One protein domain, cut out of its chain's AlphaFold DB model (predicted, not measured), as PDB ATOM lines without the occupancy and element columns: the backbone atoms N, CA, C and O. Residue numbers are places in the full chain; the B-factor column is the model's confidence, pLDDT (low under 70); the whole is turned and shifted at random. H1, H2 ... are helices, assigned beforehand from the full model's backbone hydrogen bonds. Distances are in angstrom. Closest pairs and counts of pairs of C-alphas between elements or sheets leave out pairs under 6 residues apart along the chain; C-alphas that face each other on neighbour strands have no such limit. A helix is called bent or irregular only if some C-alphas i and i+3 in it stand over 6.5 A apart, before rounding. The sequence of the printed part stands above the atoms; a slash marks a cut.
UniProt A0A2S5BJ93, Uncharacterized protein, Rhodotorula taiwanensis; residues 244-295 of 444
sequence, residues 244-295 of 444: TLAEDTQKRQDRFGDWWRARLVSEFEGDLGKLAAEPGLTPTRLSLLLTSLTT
ATOM      1  N   THR A 244      42.472 -25.513  39.861       83.12
ATOM      2  CA  THR A 244      43.800 -24.959  39.525       83.12
ATOM      3  C   THR A 244      44.157 -25.123  38.046       83.12
ATOM      4  O   THR A 244      44.794 -24.240  37.471       83.12
ATOM      5  N   LEU A 245      43.716 -26.209  37.396       83.81
ATOM      6  CA  LEU A 245      43.928 -26.419  35.961       83.81
ATOM      7  C   LEU A 245      43.107 -25.447  35.107       83.81
ATOM      8  O   LEU A 245      43.621 -24.969  34.092       83.81
ATOM      9  N   ALA A 246      41.875 -25.125  35.510       88.75
ATOM     10  CA  ALA A 246      41.049 -24.141  34.813       88.75
ATOM     11  C   ALA A 246      41.744 -22.768  34.776       88.75
ATOM     12  O   ALA A 246      41.993 -22.237  33.685       88.75
ATOM     13  N   GLU A 247      42.182 -22.256  35.931       91.31
ATOM     14  CA  GLU A 247      42.941 -21.000  36.016       91.31
ATOM     15  C   GLU A 247      44.207 -21.010  35.147       91.31
ATOM     16  O   GLU A 247      44.509 -20.036  34.454       91.31
ATOM     17  N   ASP A 248      44.962 -22.111  35.164       91.50
ATOM     18  CA  ASP A 248      46.205 -22.242  34.402       91.50
ATOM     19  C   ASP A 248      45.966 -22.255  32.883       91.50
ATOM     20  O   ASP A 248      46.826 -21.818  32.109       91.50
ATOM     21  N   THR A 249      44.794 -22.720  32.429       91.31
ATOM     22  CA  THR A 249      44.396 -22.595  31.018       91.31
ATOM     23  C   THR A 249      43.980 -21.174  30.658       91.31
ATOM     24  O   THR A 249      44.393 -20.701  29.598       91.31
ATOM     25  N   GLN A 250      43.260 -20.464  31.530       93.75
ATOM     26  CA  GLN A 250      42.864 -19.071  31.300       93.75
ATOM     27  C   GLN A 250      44.094 -18.153  31.240       93.75
ATOM     28  O   GLN A 250      44.337 -17.518  30.215       93.75
ATOM     29  N   LYS A 251      45.000 -18.255  32.224       95.81
ATOM     30  CA  LYS A 251      46.294 -17.539  32.245       95.81
ATOM     31  C   LYS A 251      47.147 -17.802  30.992       95.81
ATOM     32  O   LYS A 251      47.969 -16.967  30.615       95.81
ATOM     33  N   ARG A 252      46.997 -18.958  30.326       94.56
ATOM     34  CA  ARG A 252      47.648 -19.246  29.029       94.56
ATOM     35  C   ARG A 252      46.922 -18.619  27.842       94.56
ATOM     36  O   ARG A 252      47.605 -18.206  26.907       94.56
ATOM     37  N   GLN A 253      45.592 -18.565  27.862       93.69
ATOM     38  CA  GLN A 253      44.794 -17.892  26.835       93.69
ATOM     39  C   GLN A 253      45.068 -16.385  26.848       93.69
ATOM     40  O   GLN A 253      45.372 -15.836  25.791       93.69
ATOM     41  N   ASP A 254      45.106 -15.759  28.025       96.44
ATOM     42  CA  ASP A 254      45.406 -14.331  28.180       96.44
ATOM     43  C   ASP A 254      46.816 -14.003  27.669       96.44
ATOM     44  O   ASP A 254      46.985 -13.188  26.762       96.44
ATOM     45  N   ARG A 255      47.835 -14.748  28.130       96.81
ATOM     46  CA  ARG A 255      49.223 -14.616  27.644       96.81
ATOM     47  C   ARG A 255      49.356 -14.845  26.136       96.81
ATOM     48  O   ARG A 255      50.214 -14.233  25.502       96.81
ATOM     49  N   PHE A 256      48.552 -15.738  25.556       95.94
ATOM     50  CA  PHE A 256      48.519 -15.946  24.109       95.94
ATOM     51  C   PHE A 256      47.851 -14.772  23.384       95.94
ATOM     52  O   PHE A 256      48.380 -14.320  22.370       95.94
ATOM     53  N   GLY A 257      46.746 -14.245  23.917       95.06
ATOM     54  CA  GLY A 257      46.061 -13.060  23.408       95.06
ATOM     55  C   GLY A 257      46.956 -11.822  23.433       95.06
ATOM     56  O   GLY A 257      47.064 -11.126  22.427       95.06
ATOM     57  N   ASP A 258      47.676 -11.589  24.529       95.75
ATOM     58  CA  ASP A 258      48.658 -10.505  24.653       95.75
ATOM     59  C   ASP A 258      49.822 -10.670  23.685       95.75
ATOM     60  O   ASP A 258      50.158  -9.738  22.951       95.75
ATOM     61  N   TRP A 259      50.402 -11.872  23.614       97.50
ATOM     62  CA  TRP A 259      51.464 -12.170  22.658       97.50
ATOM     63  C   TRP A 259      51.005 -11.966  21.209       97.50
ATOM     64  O   TRP A 259      51.753 -11.411  20.404       97.50
ATOM     65  N   TRP A 260      49.780 -12.372  20.869       97.31
ATOM     66  CA  TRP A 260      49.221 -12.228  19.526       97.31
ATOM     67  C   TRP A 260      48.876 -10.771  19.190       97.31
ATOM     68  O   TRP A 260      49.210 -10.311  18.098       97.31
ATOM     69  N   ARG A 261      48.313 -10.010  20.138       93.81
ATOM     70  CA  ARG A 261      48.097  -8.557  20.006       93.81
ATOM     71  C   ARG A 261      49.420  -7.817  19.807       93.81
ATOM     72  O   ARG A 261      49.552  -7.069  18.842       93.81
ATOM     73  N   ALA A 262      50.427  -8.084  20.639       94.56
ATOM     74  CA  ALA A 262      51.762  -7.499  20.500       94.56
ATOM     75  C   ALA A 262      52.439  -7.901  19.177       94.56
ATOM     76  O   ALA A 262      53.107  -7.082  18.544       94.56
ATOM     77  N   ARG A 263      52.237  -9.147  18.726       95.88
ATOM     78  CA  ARG A 263      52.729  -9.641  17.435       95.88
ATOM     79  C   ARG A 263      52.091  -8.896  16.264       95.88
ATOM     80  O   ARG A 263      52.828  -8.467  15.382       95.88
ATOM     81  N   LEU A 264      50.768  -8.720  16.268       94.44
ATOM     82  CA  LEU A 264      50.051  -7.941  15.256       94.44
ATOM     83  C   LEU A 264      50.509  -6.486  15.245       94.44
ATOM     84  O   LEU A 264      50.884  -5.989  14.187       94.44
ATOM     85  N   VAL A 265      50.532  -5.821  16.405       92.31
ATOM     86  CA  VAL A 265      50.986  -4.428  16.499       92.31
ATOM     87  C   VAL A 265      52.409  -4.306  15.957       92.31
ATOM     88  O   VAL A 265      52.625  -3.503  15.063       92.31
ATOM     89  N   SER A 266      53.352  -5.157  16.370       94.50
ATOM     90  CA  SER A 266      54.735  -5.115  15.867       94.50
ATOM     91  C   SER A 266      54.874  -5.407  14.365       94.50
ATOM     92  O   SER A 266      55.840  -4.946  13.753       94.50
ATOM     93  N   GLU A 267      53.978  -6.199  13.771       94.75
ATOM     94  CA  GLU A 267      54.015  -6.533  12.342       94.75
ATOM     95  C   GLU A 267      53.383  -5.419  11.488       94.75
ATOM     96  O   GLU A 267      53.886  -5.126  10.403       94.75
ATOM     97  N   PHE A 268      52.362  -4.732  12.015       93.19
ATOM     98  CA  PHE A 268      51.654  -3.644  11.336       93.19
ATOM     99  C   PHE A 268      52.109  -2.226  11.715       93.19
ATOM    100  O   PHE A 268      51.791  -1.305  10.975       93.19
ATOM    101  N   GLU A 269      52.878  -2.000  12.786       90.94
ATOM    102  CA  GLU A 269      53.332  -0.664  13.237       90.94
ATOM    103  C   GLU A 269      54.011   0.132  12.106       90.94
ATOM    104  O   GLU A 269      53.750   1.320  11.916       90.94
ATOM    105  N   GLY A 270      54.820  -0.551  11.288       91.44
ATOM    106  CA  GLY A 270      55.504   0.045  10.139       91.44
ATOM    107  C   GLY A 270      54.601   0.423   8.957       91.44
ATOM    108  O   GLY A 270      55.035   1.214   8.120       91.44
ATOM    109  N   ASP A 271      53.379  -0.111   8.878       88.69
ATOM    110  CA  ASP A 271      52.376   0.234   7.857       88.69
ATOM    111  C   ASP A 271      51.280   1.145   8.424       88.69
ATOM    112  O   ASP A 271      50.906   2.112   7.766       88.69
ATOM    113  N   LEU A 272      50.861   0.952   9.678       83.56
ATOM    114  CA  LEU A 272      50.025   1.890  10.436       83.56
ATOM    115  C   LEU A 272      50.678   3.276  10.511       83.56
ATOM    116  O   LEU A 272      50.004   4.279  10.293       83.56
ATOM    117  N   GLY A 273      51.998   3.347  10.718       83.38
ATOM    118  CA  GLY A 273      52.745   4.606  10.678       83.38
ATOM    119  C   GLY A 273      52.794   5.273   9.295       83.38
ATOM    120  O   GLY A 273      52.950   6.489   9.221       83.38
ATOM    121  N   LYS A 274      52.636   4.515   8.197       86.81
ATOM    122  CA  LYS A 274      52.505   5.077   6.837       86.81
ATOM    123  C   LYS A 274      51.075   5.523   6.565       86.81
ATOM    124  O   LYS A 274      50.883   6.625   6.075       86.81
ATOM    125  N   LEU A 275      50.091   4.706   6.941       79.00
ATOM    126  CA  LEU A 275      48.662   5.004   6.831       79.00
ATOM    127  C   LEU A 275      48.283   6.262   7.630       79.00
ATOM    128  O   LEU A 275      47.543   7.100   7.131       79.00
ATOM    129  N   ALA A 276      48.859   6.450   8.821       77.81
ATOM    130  CA  ALA A 276      48.715   7.674   9.612       77.81
ATOM    131  C   ALA A 276      49.423   8.901   8.999       77.81
ATOM    132  O   ALA A 276      49.124  10.032   9.376       77.81
ATOM    133  N   ALA A 277      50.363   8.691   8.073       84.44
ATOM    134  CA  ALA A 277      51.051   9.747   7.333       84.44
ATOM    135  C   ALA A 277      50.424  10.027   5.953       84.44
ATOM    136  O   ALA A 277      50.848  10.974   5.286       84.44
ATOM    137  N   GLU A 278      49.430   9.247   5.508       84.25
ATOM    138  CA  GLU A 278      48.693   9.543   4.280       84.25
ATOM    139  C   GLU A 278      47.644  10.642   4.535       84.25
ATOM    140  O   GLU A 278      46.725  10.444   5.333       84.25
ATOM    141  N   PRO A 279      47.702  11.790   3.829       81.38
ATOM    142  CA  PRO A 279      46.838  12.950   4.086       81.38
ATOM    143  C   PRO A 279      45.367  12.767   3.647       81.38
ATOM    144  O   PRO A 279      44.652  13.748   3.476       81.38
ATOM    145  N   GLY A 280      44.912  11.525   3.447       82.31
ATOM    146  CA  GLY A 280      43.554  11.163   3.021       82.31
ATOM    147  C   GLY A 280      42.899  10.055   3.856       82.31
ATOM    148  O   GLY A 280      41.849   9.536   3.462       82.31
ATOM    149  N   LEU A 281      43.504   9.666   4.987       81.06
ATOM    150  CA  LEU A 281      42.927   8.705   5.930       81.06
ATOM    151  C   LEU A 281      42.281   9.435   7.118       81.06
ATOM    152  O   LEU A 281      42.762   9.402   8.249       81.06
ATOM    153  N   THR A 282      41.179  10.133   6.842       86.06
ATOM    154  CA  THR A 282      40.379  10.804   7.874       86.06
ATOM    155  C   THR A 282      39.805   9.790   8.879       86.06
ATOM    156  O   THR A 282      39.545   8.638   8.513       86.06
ATOM    157  N   PRO A 283      39.527  10.193  10.136       84.19
ATOM    158  CA  PRO A 283      38.896   9.307  11.117       84.19
ATOM    159  C   PRO A 283      37.532   8.780  10.645       84.19
ATOM    160  O   PRO A 283      37.183   7.645  10.952       84.19
ATOM    161  N   THR A 284      36.799   9.555   9.834       87.25
ATOM    162  CA  THR A 284      35.550   9.129   9.181       87.25
ATOM    163  C   THR A 284      35.761   8.013   8.159       87.25
ATOM    164  O   THR A 284      34.951   7.097   8.074       87.25
ATOM    165  N   ARG A 285      36.865   8.031   7.404       81.94
ATOM    166  CA  ARG A 285      37.196   6.953   6.463       81.94
ATOM    167  C   ARG A 285      37.641   5.691   7.198       81.94
ATOM    168  O   ARG A 285      37.256   4.599   6.794       81.94
ATOM    169  N   LEU A 286      38.396   5.837   8.291       84.88
ATOM    170  CA  LEU A 286      38.770   4.723   9.170       84.88
ATOM    171  C   LEU A 286      37.552   4.077   9.840       84.88
ATOM    172  O   LEU A 286      37.462   2.851   9.853       84.88
ATOM    173  N   SER A 287      36.601   4.868  10.351       87.50
ATOM    174  CA  SER A 287      35.374   4.318  10.934       87.50
ATOM    175  C   SER A 287      34.538   3.577   9.889       87.50
ATOM    176  O   SER A 287      34.104   2.465  10.172       87.50
ATOM    177  N   LEU A 288      34.406   4.112   8.667       88.19
ATOM    178  CA  LEU A 288      33.707   3.458   7.548       88.19
ATOM    179  C   LEU A 288      34.394   2.139   7.121       88.19
ATOM    180  O   LEU A 288      33.741   1.134   6.831       88.19
ATOM    181  N   LEU A 289      35.730   2.090   7.150       85.38
ATOM    182  CA  LEU A 289      36.498   0.863   6.904       85.38
ATOM    183  C   LEU A 289      36.298  -0.179   8.021       85.38
ATOM    184  O   LEU A 289      36.175  -1.369   7.741       85.38
ATOM    185  N   LEU A 290      36.199   0.256   9.279       85.75
ATOM    186  CA  LEU A 290      35.925  -0.622  10.420       85.75
ATOM    187  C   LEU A 290      34.471  -1.126  10.440       85.75
ATOM    188  O   LEU A 290      34.250  -2.305  10.732       85.75
ATOM    189  N   THR A 291      33.478  -0.304  10.082       89.44
ATOM    190  CA  THR A 291      32.091  -0.774   9.914       89.44
ATOM    191  C   THR A 291      31.947  -1.693   8.711       89.44
ATOM    192  O   THR A 291      31.278  -2.716   8.834       89.44
ATOM    193  N   SER A 292      32.603  -1.422   7.579       84.00
ATOM    194  CA  SER A 292      32.559  -2.351   6.437       84.00
ATOM    195  C   SER A 292      33.246  -3.686   6.756       84.00
ATOM    196  O   SER A 292      32.661  -4.732   6.499       84.00
ATOM    197  N   LEU A 293      34.405  -3.697   7.427       82.19
ATOM    198  CA  LEU A 293      35.042  -4.942   7.880       82.19
ATOM    199  C   LEU A 293      34.193  -5.725   8.895       82.19
ATOM    200  O   LEU A 293      34.101  -6.946   8.786       82.19
ATOM    201  N   THR A 294      33.560  -5.064   9.867       81.44
ATOM    202  CA  THR A 294      32.729  -5.754  10.877       81.44
ATOM    203  C   THR A 294      31.412  -6.275  10.293       81.44
ATOM    204  O   THR A 294      31.055  -7.430  10.537       81.44
ATOM    205  N   THR A 295      30.728  -5.490   9.456       81.69
ATOM    206  CA  THR A 295      29.494  -5.920   8.768       81.69
ATOM    207  C   THR A 295      29.750  -7.026   7.740       81.69
ATOM    208  O   THR A 295      29.026  -8.024   7.734       81.69
TER     209      THR A 295
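AT A GLANCE: This is residues 244 to 295 of the 444 residues of an uncharacterized protein of Rhodotorula taiwanensis (UniProt A0A2S5BJ93). One long helix, H1, kinked towards its far end, leads through a short loop into a much shorter helix, H2, which folds back, so that the two make an open hook with an empty space between its arms. H1 makes the longest axis. The printed part has 52 residues with two named helices, H1 then H2, and no named strand; the class is all helix. It is extended, with a radius of gyration of the C-alphas of 16.5 A, and flat, spanning 51 by 27 by 12 A.

HOW THE PARTS SIT: The longest helix is H1, residues 244 to 275, with a kink of 51 degrees near residue 269. It is irregular: C-alphas 267 and 270 are 7.1 A apart. A short link of 7 residues, 276 to 282, joins it to H2, residues 283 to 295. H1 and H2 are apart, with no C-alpha of the one within 8 A of the other. In H2 every O i to N i+4 pair is within hydrogen-bond range; in H1, 25 of 28 are.

IN THESE COORDINATES: H1 begins at C-alpha 244, (43.800, -24.959, 39.525), and ends at C-alpha 275, (48.662, 5.004, 6.831), 44.6 A from first to last C-alpha. H2 measures 18.0 A from C-alpha 283 to C-alpha 295, the latter at (29.494, -5.920, 8.768).

THE WHOLE: The two C-alphas farthest apart are those of Thr 244 and Pro 279, at 52.0 A. The C-alphas of Thr 244 and Thr 295, the first and last printed, are 38.9 A apart. Residues 244 to 295 stand free. The printed part has no cut and no long link. Its mean pLDDT is 88.9, and no printed residue is under 70.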